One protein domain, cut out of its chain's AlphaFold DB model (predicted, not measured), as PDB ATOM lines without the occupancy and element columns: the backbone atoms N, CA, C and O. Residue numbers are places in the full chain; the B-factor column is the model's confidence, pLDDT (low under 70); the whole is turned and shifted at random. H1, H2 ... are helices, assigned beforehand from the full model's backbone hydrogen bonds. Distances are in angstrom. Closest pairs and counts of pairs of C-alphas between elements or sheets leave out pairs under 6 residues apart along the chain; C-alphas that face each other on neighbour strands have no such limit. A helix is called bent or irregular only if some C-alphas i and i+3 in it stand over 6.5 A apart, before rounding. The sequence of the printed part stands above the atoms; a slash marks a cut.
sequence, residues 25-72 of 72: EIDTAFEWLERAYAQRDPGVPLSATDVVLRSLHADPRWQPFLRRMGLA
ATOM      1  N   GLU A  25     198.192 267.268 256.152       98.12
ATOM      2  CA  GLU A  25     198.855 268.222 255.260       98.12
ATOM      3  C   GLU A  25     200.207 267.633 254.825       98.12
ATOM      4  O   GLU A  25     201.272 268.041 255.283       98.12
ATOM      5  N   ILE A  26     200.135 266.600 253.975       97.62
ATOM      6  CA  ILE A  26     201.249 265.691 253.649       97.62
ATOM      7  C   ILE A  26     202.472 266.430 253.092       97.62
ATOM      8  O   ILE A  26     203.590 266.193 253.543       97.62
ATOM      9  N   ASP A  27     202.275 267.340 252.135       98.00
ATOM     10  CA  ASP A  27     203.388 268.051 251.495       98.00
ATOM     11  C   ASP A  27     204.150 268.927 252.490       98.00
ATOM     12  O   ASP A  27     205.371 268.823 252.603       98.00
ATOM     13  N   THR A  28     203.427 269.717 253.285       97.06
ATOM     14  CA  THR A  28     204.023 270.579 254.308       97.06
ATOM     15  C   THR A  28     204.680 269.762 255.420       97.06
ATOM     16  O   THR A  28     205.751 270.128 255.901       97.06
ATOM     17  N   ALA A  29     204.112 268.613 255.799       97.50
ATOM     18  CA  ALA A  29     204.754 267.707 256.749       97.50
ATOM     19  C   ALA A  29     206.121 267.215 256.238       97.50
ATOM     20  O   ALA A  29     207.098 267.244 256.988       97.50
ATOM     21  N   PHE A  30     206.228 266.836 254.959       97.62
ATOM     22  CA  PHE A  30     207.513 266.449 254.367       97.62
ATOM     23  C   PHE A  30     208.509 267.611 254.295       97.62
ATOM     24  O   PHE A  30     209.680 267.404 254.597       97.62
ATOM     25  N   GLU A  31     208.077 268.831 253.964       97.12
ATOM     26  CA  GLU A  31     208.958 270.011 253.986       97.12
ATOM     27  C   GLU A  31     209.605 270.213 255.364       97.12
ATOM     28  O   GLU A  31     210.813 270.458 255.474       97.12
ATOM     29  N   TRP A  32     208.817 270.059 256.430       96.25
ATOM     30  CA  TRP A  32     209.314 270.172 257.796       96.25
ATOM     31  C   TRP A  32     210.154 268.968 258.232       96.25
ATOM     32  O   TRP A  32     211.150 269.173 258.924       96.25
ATOM     33  N   LEU A  33     209.853 267.746 257.775       95.44
ATOM     34  CA  LEU A  33     210.705 266.570 258.004       95.44
ATOM     35  C   LEU A  33     212.072 266.694 257.323       95.44
ATOM     36  O   LEU A  33     213.094 266.375 257.928       95.44
ATOM     37  N   GLU A  34     212.118 267.189 256.087       95.38
ATOM     38  CA  GLU A  34     213.370 267.461 255.372       95.38
ATOM     39  C   GLU A  34     214.203 268.512 256.110       95.38
ATOM     40  O   GLU A  34     215.413 268.351 256.298       95.38
ATOM     41  N   ARG A  35     213.544 269.569 256.597       94.06
ATOM     42  CA  ARG A  35     214.188 270.586 257.427       94.06
ATOM     43  C   ARG A  35     214.705 270.001 258.740       94.06
ATOM     44  O   ARG A  35     215.845 270.285 259.096       94.06
ATOM     45  N   ALA A  36     213.909 269.190 259.432       93.62
ATOM     46  CA  ALA A  36     214.296 268.519 260.669       93.62
ATOM     47  C   ALA A  36     215.527 267.630 260.436       93.62
ATOM     48  O   ALA A  36     216.514 267.727 261.163       93.62
ATOM     49  N   TYR A  37     215.528 266.848 259.355       92.62
ATOM     50  CA  TYR A  37     216.664 266.019 258.959       92.62
ATOM     51  C   TYR A  37     217.923 266.849 258.662       92.62
ATOM     52  O   TYR A  37     218.994 266.554 259.194       92.62
ATOM     53  N   ALA A  38     217.809 267.923 257.874       91.88
ATOM     54  CA  ALA A  38     218.931 268.812 257.560       91.88
ATOM     55  C   ALA A  38     219.490 269.512 258.809       91.88
ATOM     56  O   ALA A  38     220.701 269.706 258.934       91.88
ATOM     57  N   GLN A  39     218.607 269.855 259.746       90.62
ATOM     58  CA  GLN A  39     218.974 270.408 261.041       90.62
ATOM     59  C   GLN A  39     219.500 269.348 262.000       90.62
ATOM     60  O   GLN A  39     220.032 269.748 263.013       90.62
ATOM     61  N   ARG A  40     219.439 268.047 261.680       89.50
ATOM     62  CA  ARG A  40     219.774 266.916 262.564       89.50
ATOM     63  C   ARG A  40     218.890 266.805 263.813       89.50
ATOM     64  O   ARG A  40     219.334 266.206 264.789       89.50
ATOM     65  N   ASP A  41     217.672 267.348 263.756       90.88
ATOM     66  CA  ASP A  41     216.687 267.420 264.845       90.88
ATOM     67  C   ASP A  41     216.598 266.097 265.638       90.88
ATOM     68  O   ASP A  41     216.484 265.029 265.027       90.88
ATOM     69  N   PRO A  42     216.665 266.126 266.988       89.31
ATOM     70  CA  PRO A  42     216.686 264.912 267.804       89.31
ATOM     71  C   PRO A  42     215.398 264.082 267.709       89.31
ATOM     72  O   PRO A  42     215.408 262.930 268.137       89.31
ATOM     73  N   GLY A  43     214.303 264.637 267.179       90.69
ATOM     74  CA  GLY A  43     213.063 263.906 266.923       90.69
ATOM     75  C   GLY A  43     213.127 263.012 265.683       90.69
ATOM     76  O   GLY A  43     212.447 261.995 265.624       90.69
ATOM     77  N   VAL A  44     214.004 263.308 264.720       93.00
ATOM     78  CA  VAL A  44     214.093 262.589 263.436       93.00
ATOM     79  C   VAL A  44     214.290 261.069 263.582       93.00
ATOM     80  O   VAL A  44     213.603 260.327 262.876       93.00
ATOM     81  N   PRO A  45     215.134 260.552 264.498       92.38
ATOM     82  CA  PRO A  45     215.254 259.110 264.737       92.38
ATOM     83  C   PRO A  45     213.950 258.422 265.177       92.38
ATOM     84  O   PRO A  45     213.822 257.211 265.011       92.38
ATOM     85  N   LEU A  46     212.980 259.167 265.718       92.50
ATOM     86  CA  LEU A  46     211.694 258.632 266.174       92.50
ATOM     87  C   LEU A  46     210.721 258.356 265.020       92.50
ATOM     88  O   LEU A  46     209.751 257.620 265.221       92.50
ATOM     89  N   SER A  47     211.014 258.859 263.812       92.19
ATOM     90  CA  SER A  47     210.131 258.794 262.636       92.19
ATOM     91  C   SER A  47     209.589 257.390 262.347       92.19
ATOM     92  O   SER A  47     208.440 257.241 261.950       92.19
ATOM     93  N   ALA A  48     210.394 256.342 262.553       89.06
ATOM     94  CA  ALA A  48     209.995 254.958 262.275       89.06
ATOM     95  C   ALA A  48     208.935 254.403 263.246       89.06
ATOM     96  O   ALA A  48     208.236 253.446 262.920       89.06
ATOM     97  N   THR A  49     208.833 254.980 264.443       91.75
ATOM     98  CA  THR A  49     207.940 254.518 265.518       91.75
ATOM     99  C   THR A  49     206.792 255.477 265.808       91.75
ATOM    100  O   THR A  49     205.861 255.124 266.531       91.75
ATOM    101  N   ASP A  50     206.854 256.684 265.256       92.94
ATOM    102  CA  ASP A  50     205.917 257.752 265.548       92.94
ATOM    103  C   ASP A  50     204.569 257.540 264.850       92.94
ATOM    104  O   ASP A  50     204.447 257.524 263.624       92.94
ATOM    105  N   VAL A  51     203.517 257.380 265.651       93.25
ATOM    106  CA  VAL A  51     202.159 257.167 265.145       93.25
ATOM    107  C   VAL A  51     201.546 258.430 264.544       93.25
ATOM    108  O   VAL A  51     200.606 258.309 263.757       93.25
ATOM    109  N   VAL A  52     202.058 259.616 264.884       94.94
ATOM    110  CA  VAL A  52     201.562 260.894 264.358       94.94
ATOM    111  C   VAL A  52     201.899 261.032 262.872       94.94
ATOM    112  O   VAL A  52     201.107 261.575 262.103       94.94
ATOM    113  N   LEU A  53     203.012 260.435 262.436       95.88
ATOM    114  CA  LEU A  53     203.447 260.422 261.038       95.88
ATOM    115  C   LEU A  53     202.752 259.352 260.184       95.88
ATOM    116  O   LEU A  53     203.029 259.239 258.990       95.88
ATOM    117  N   ARG A  54     201.807 258.584 260.745       94.62
ATOM    118  CA  ARG A  54     201.130 257.481 260.040       94.62
ATOM    119  C   ARG A  54     200.453 257.917 258.738       94.62
ATOM    120  O   ARG A  54     200.401 257.124 257.800       94.62
ATOM    121  N   SER A  55     199.953 259.151 258.662       95.25
ATOM    122  CA  SER A  55     199.364 259.709 257.436       95.25
ATOM    123  C   SER A  55     200.366 259.771 256.277       95.25
ATOM    124  O   SER A  55     199.978 259.609 255.123       95.25
ATOM    125  N   LEU A  56     201.661 259.907 256.577       96.50
ATOM    126  CA  LEU A  56     202.740 259.953 255.592       96.50
ATOM    127  C   LEU A  56     203.119 258.563 255.070       96.50
ATOM    128  O   LEU A  56     203.694 258.464 253.993       96.50
ATOM    129  N   HIS A  57     202.790 257.479 255.782       94.94
ATOM    130  CA  HIS A  57     203.267 256.129 255.446       94.94
ATOM    131  C   HIS A  57     202.781 255.619 254.083       94.94
ATOM    132  O   HIS A  57     203.431 254.760 253.484       94.94
ATOM    133  N   ALA A  58     201.631 256.114 253.616       94.19
ATOM    134  CA  ALA A  58     201.075 255.774 252.308       94.19
ATOM    135  C   ALA A  58     201.717 256.572 251.159       94.19
ATOM    136  O   ALA A  58     201.551 256.204 249.996       94.19
ATOM    137  N   ASP A  59     202.440 257.653 251.462       97.25
ATOM    138  CA  ASP A  59     203.097 258.484 250.460       97.25
ATOM    139  C   ASP A  59     204.386 257.802 249.955       97.25
ATOM    140  O   ASP A  59     205.191 257.309 250.756       97.25
ATOM    141  N   PRO A  60     204.640 257.785 248.632       96.81
ATOM    142  CA  PRO A  60     205.836 257.163 248.063       96.81
ATOM    143  C   PRO A  60     207.158 257.768 248.566       96.81
ATOM    144  O   PRO A  60     208.196 257.113 248.457       96.81
ATOM    145  N   ARG A  61     207.150 258.986 249.129       97.19
ATOM    146  CA  ARG A  61     208.330 259.651 249.709       97.19
ATOM    147  C   ARG A  61     208.740 259.084 251.071       97.19
ATOM    148  O   ARG A  61     209.902 259.232 251.450       97.19
ATOM    149  N   TRP A  62     207.853 258.382 251.782       96.12
ATOM    150  CA  TRP A  62     208.121 257.895 253.140       96.12
ATOM    151  C   TRP A  62     209.254 256.865 253.217       96.12
ATOM    152  O   TRP A  62     210.203 257.017 253.983       96.12
ATOM    153  N   GLN A  63     209.203 255.827 252.381       95.88
ATOM    154  CA  GLN A  63     210.227 254.775 252.365       95.88
ATOM    155  C   GLN A  63     211.625 255.298 251.967       95.88
ATOM    156  O   GLN A  63     212.609 254.956 252.628       95.88
ATOM    157  N   PRO A  64     211.773 256.138 250.922       96.31
ATOM    158  CA  PRO A  64     213.023 256.849 250.653       96.31
ATOM    159  C   PRO A  64     213.522 257.692 251.832       96.31
ATOM    160  O   PRO A  64     214.717 257.652 252.127       96.31
ATOM    161  N   PHE A  65     212.625 258.412 252.517       94.81
ATOM    162  CA  PHE A  65     212.971 259.226 253.681       94.81
ATOM    163  C   PHE A  65     213.573 258.366 254.804       94.81
ATOM    164  O   PHE A  65     214.690 258.645 255.244       94.81
ATOM    165  N   LEU A  66     212.913 257.266 255.192       94.25
ATOM    166  CA  LEU A  66     213.414 256.341 256.223       94.25
ATOM    167  C   LEU A  66     214.778 255.731 255.877       94.25
ATOM    168  O   LEU A  66     215.682 255.727 256.715       94.25
ATOM    169  N   ARG A  67     214.965 255.275 254.632       94.56
ATOM    170  CA  ARG A  67     216.245 254.705 254.175       94.56
ATOM    171  C   ARG A  67     217.393 255.702 254.259       94.56
ATOM    172  O   ARG A  67     218.490 255.338 254.669       94.56
ATOM    173  N   ARG A  68     217.148 256.970 253.916       92.00
ATOM    174  CA  ARG A  68     218.172 258.024 254.002       92.00
ATOM    175  C   ARG A  68     218.642 258.260 255.441       92.00
ATOM    176  O   ARG A  68     219.786 258.651 255.643       92.00
ATOM    177  N   MET A  69     217.784 257.991 256.422       89.50
ATOM    178  CA  MET A  69     218.099 258.088 257.851       89.50
ATOM    179  C   MET A  69     218.659 256.787 258.446       89.50
ATOM    180  O   MET A  69     219.015 256.773 259.620       89.50
ATOM    181  N   GLY A  70     218.726 255.699 257.669       90.50
ATOM    182  CA  GLY A  70     219.127 254.378 258.161       90.50
ATOM    183  C   GLY A  70     218.085 253.707 259.064       90.50
ATOM    184  O   GLY A  70     218.451 252.898 259.912       90.50
ATOM    185  N   LEU A  71     216.803 254.062 258.913       88.19
ATOM    186  CA  LEU A  71     215.691 253.550 259.726       88.19
ATOM    187  C   LEU A  71     214.861 252.454 259.031       88.19
ATOM    188  O   LEU A  71     213.901 251.959 259.621       88.19
ATOM    189  N   ALA A  72     215.198 252.101 257.788       82.69
ATOM    190  CA  ALA A  72     214.529 251.085 256.972       82.69
ATOM    191  C   ALA A  72     215.535 250.293 256.135       82.69
ATOM    192  O   ALA A  72     216.580 250.883 255.772       82.69
TER     193      ALA A  72
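AT A GLANCE: This is residues 25 to 72 of the 72 residues of an uncharacterized protein of Betaproteobacteria bacterium (UniProt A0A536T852). One long helix, H1, makes one side of a small rounded body, and the chain then folds back over it as three short helices, H2, H3 and H4, in a U, with H3 at the end where H1 begins. The printed part has 48 residues, of which 33 are in four named helices, in the order H1, H2, H3, H4 along the chain, with no named strand; the class is all helix. The whole is compact, with a radius of gyration of the C-alphas of 9.7 A and spans of 23 by 21 by 18 A.

IN THESE COORDINATES: H1, residues 26 to 39, begins with C-alpha 26 at (201.249, 265.691, 253.649) and is 19.8 A long. H2 is residues 44 to 48, 8.7 A, and H3 residues 52 to 58, 13.1 A. H4, residues 62 to 68, is 10.1 A long and ends with C-alpha 68 at (218.172, 258.024, 254.002). H2 and H3 are irregular: C-alphas 45 and 48 are 7.1 A apart, C-alphas 52 and 55 7.4 A.

HOW THE PARTS SIT: H1, with residues 33 to 37 alone, only just touches H2, with 3 pairs of C-alphas within 8 A, the closest Tyr 37 and Val 44 at 6.2 A. H3 is close to but not clearly touching H1, closest C-alphas Ile 26 and Leu 56 at 6.2 A. H3 and H4 are about perpendicular at 79 degrees and close but not clearly touching, closest C-alphas Leu 56 and Trp 62 at 6.3 A. H1 and H4 are near each other. Every O i to N i+4 pair is within hydrogen-bond range in H1 and H4; H2 has 0 of 1 and H3 0 of 3, beside 1 of 2 and 2 of 4 O i to N i+3 pairs.

THE WHOLE: The C-alphas farthest apart, of Glu 25 and Gly 70, are 24.7 A apart. The printed part has no cut, its three links are tight, and no printed residue is under 70 in pLDDT.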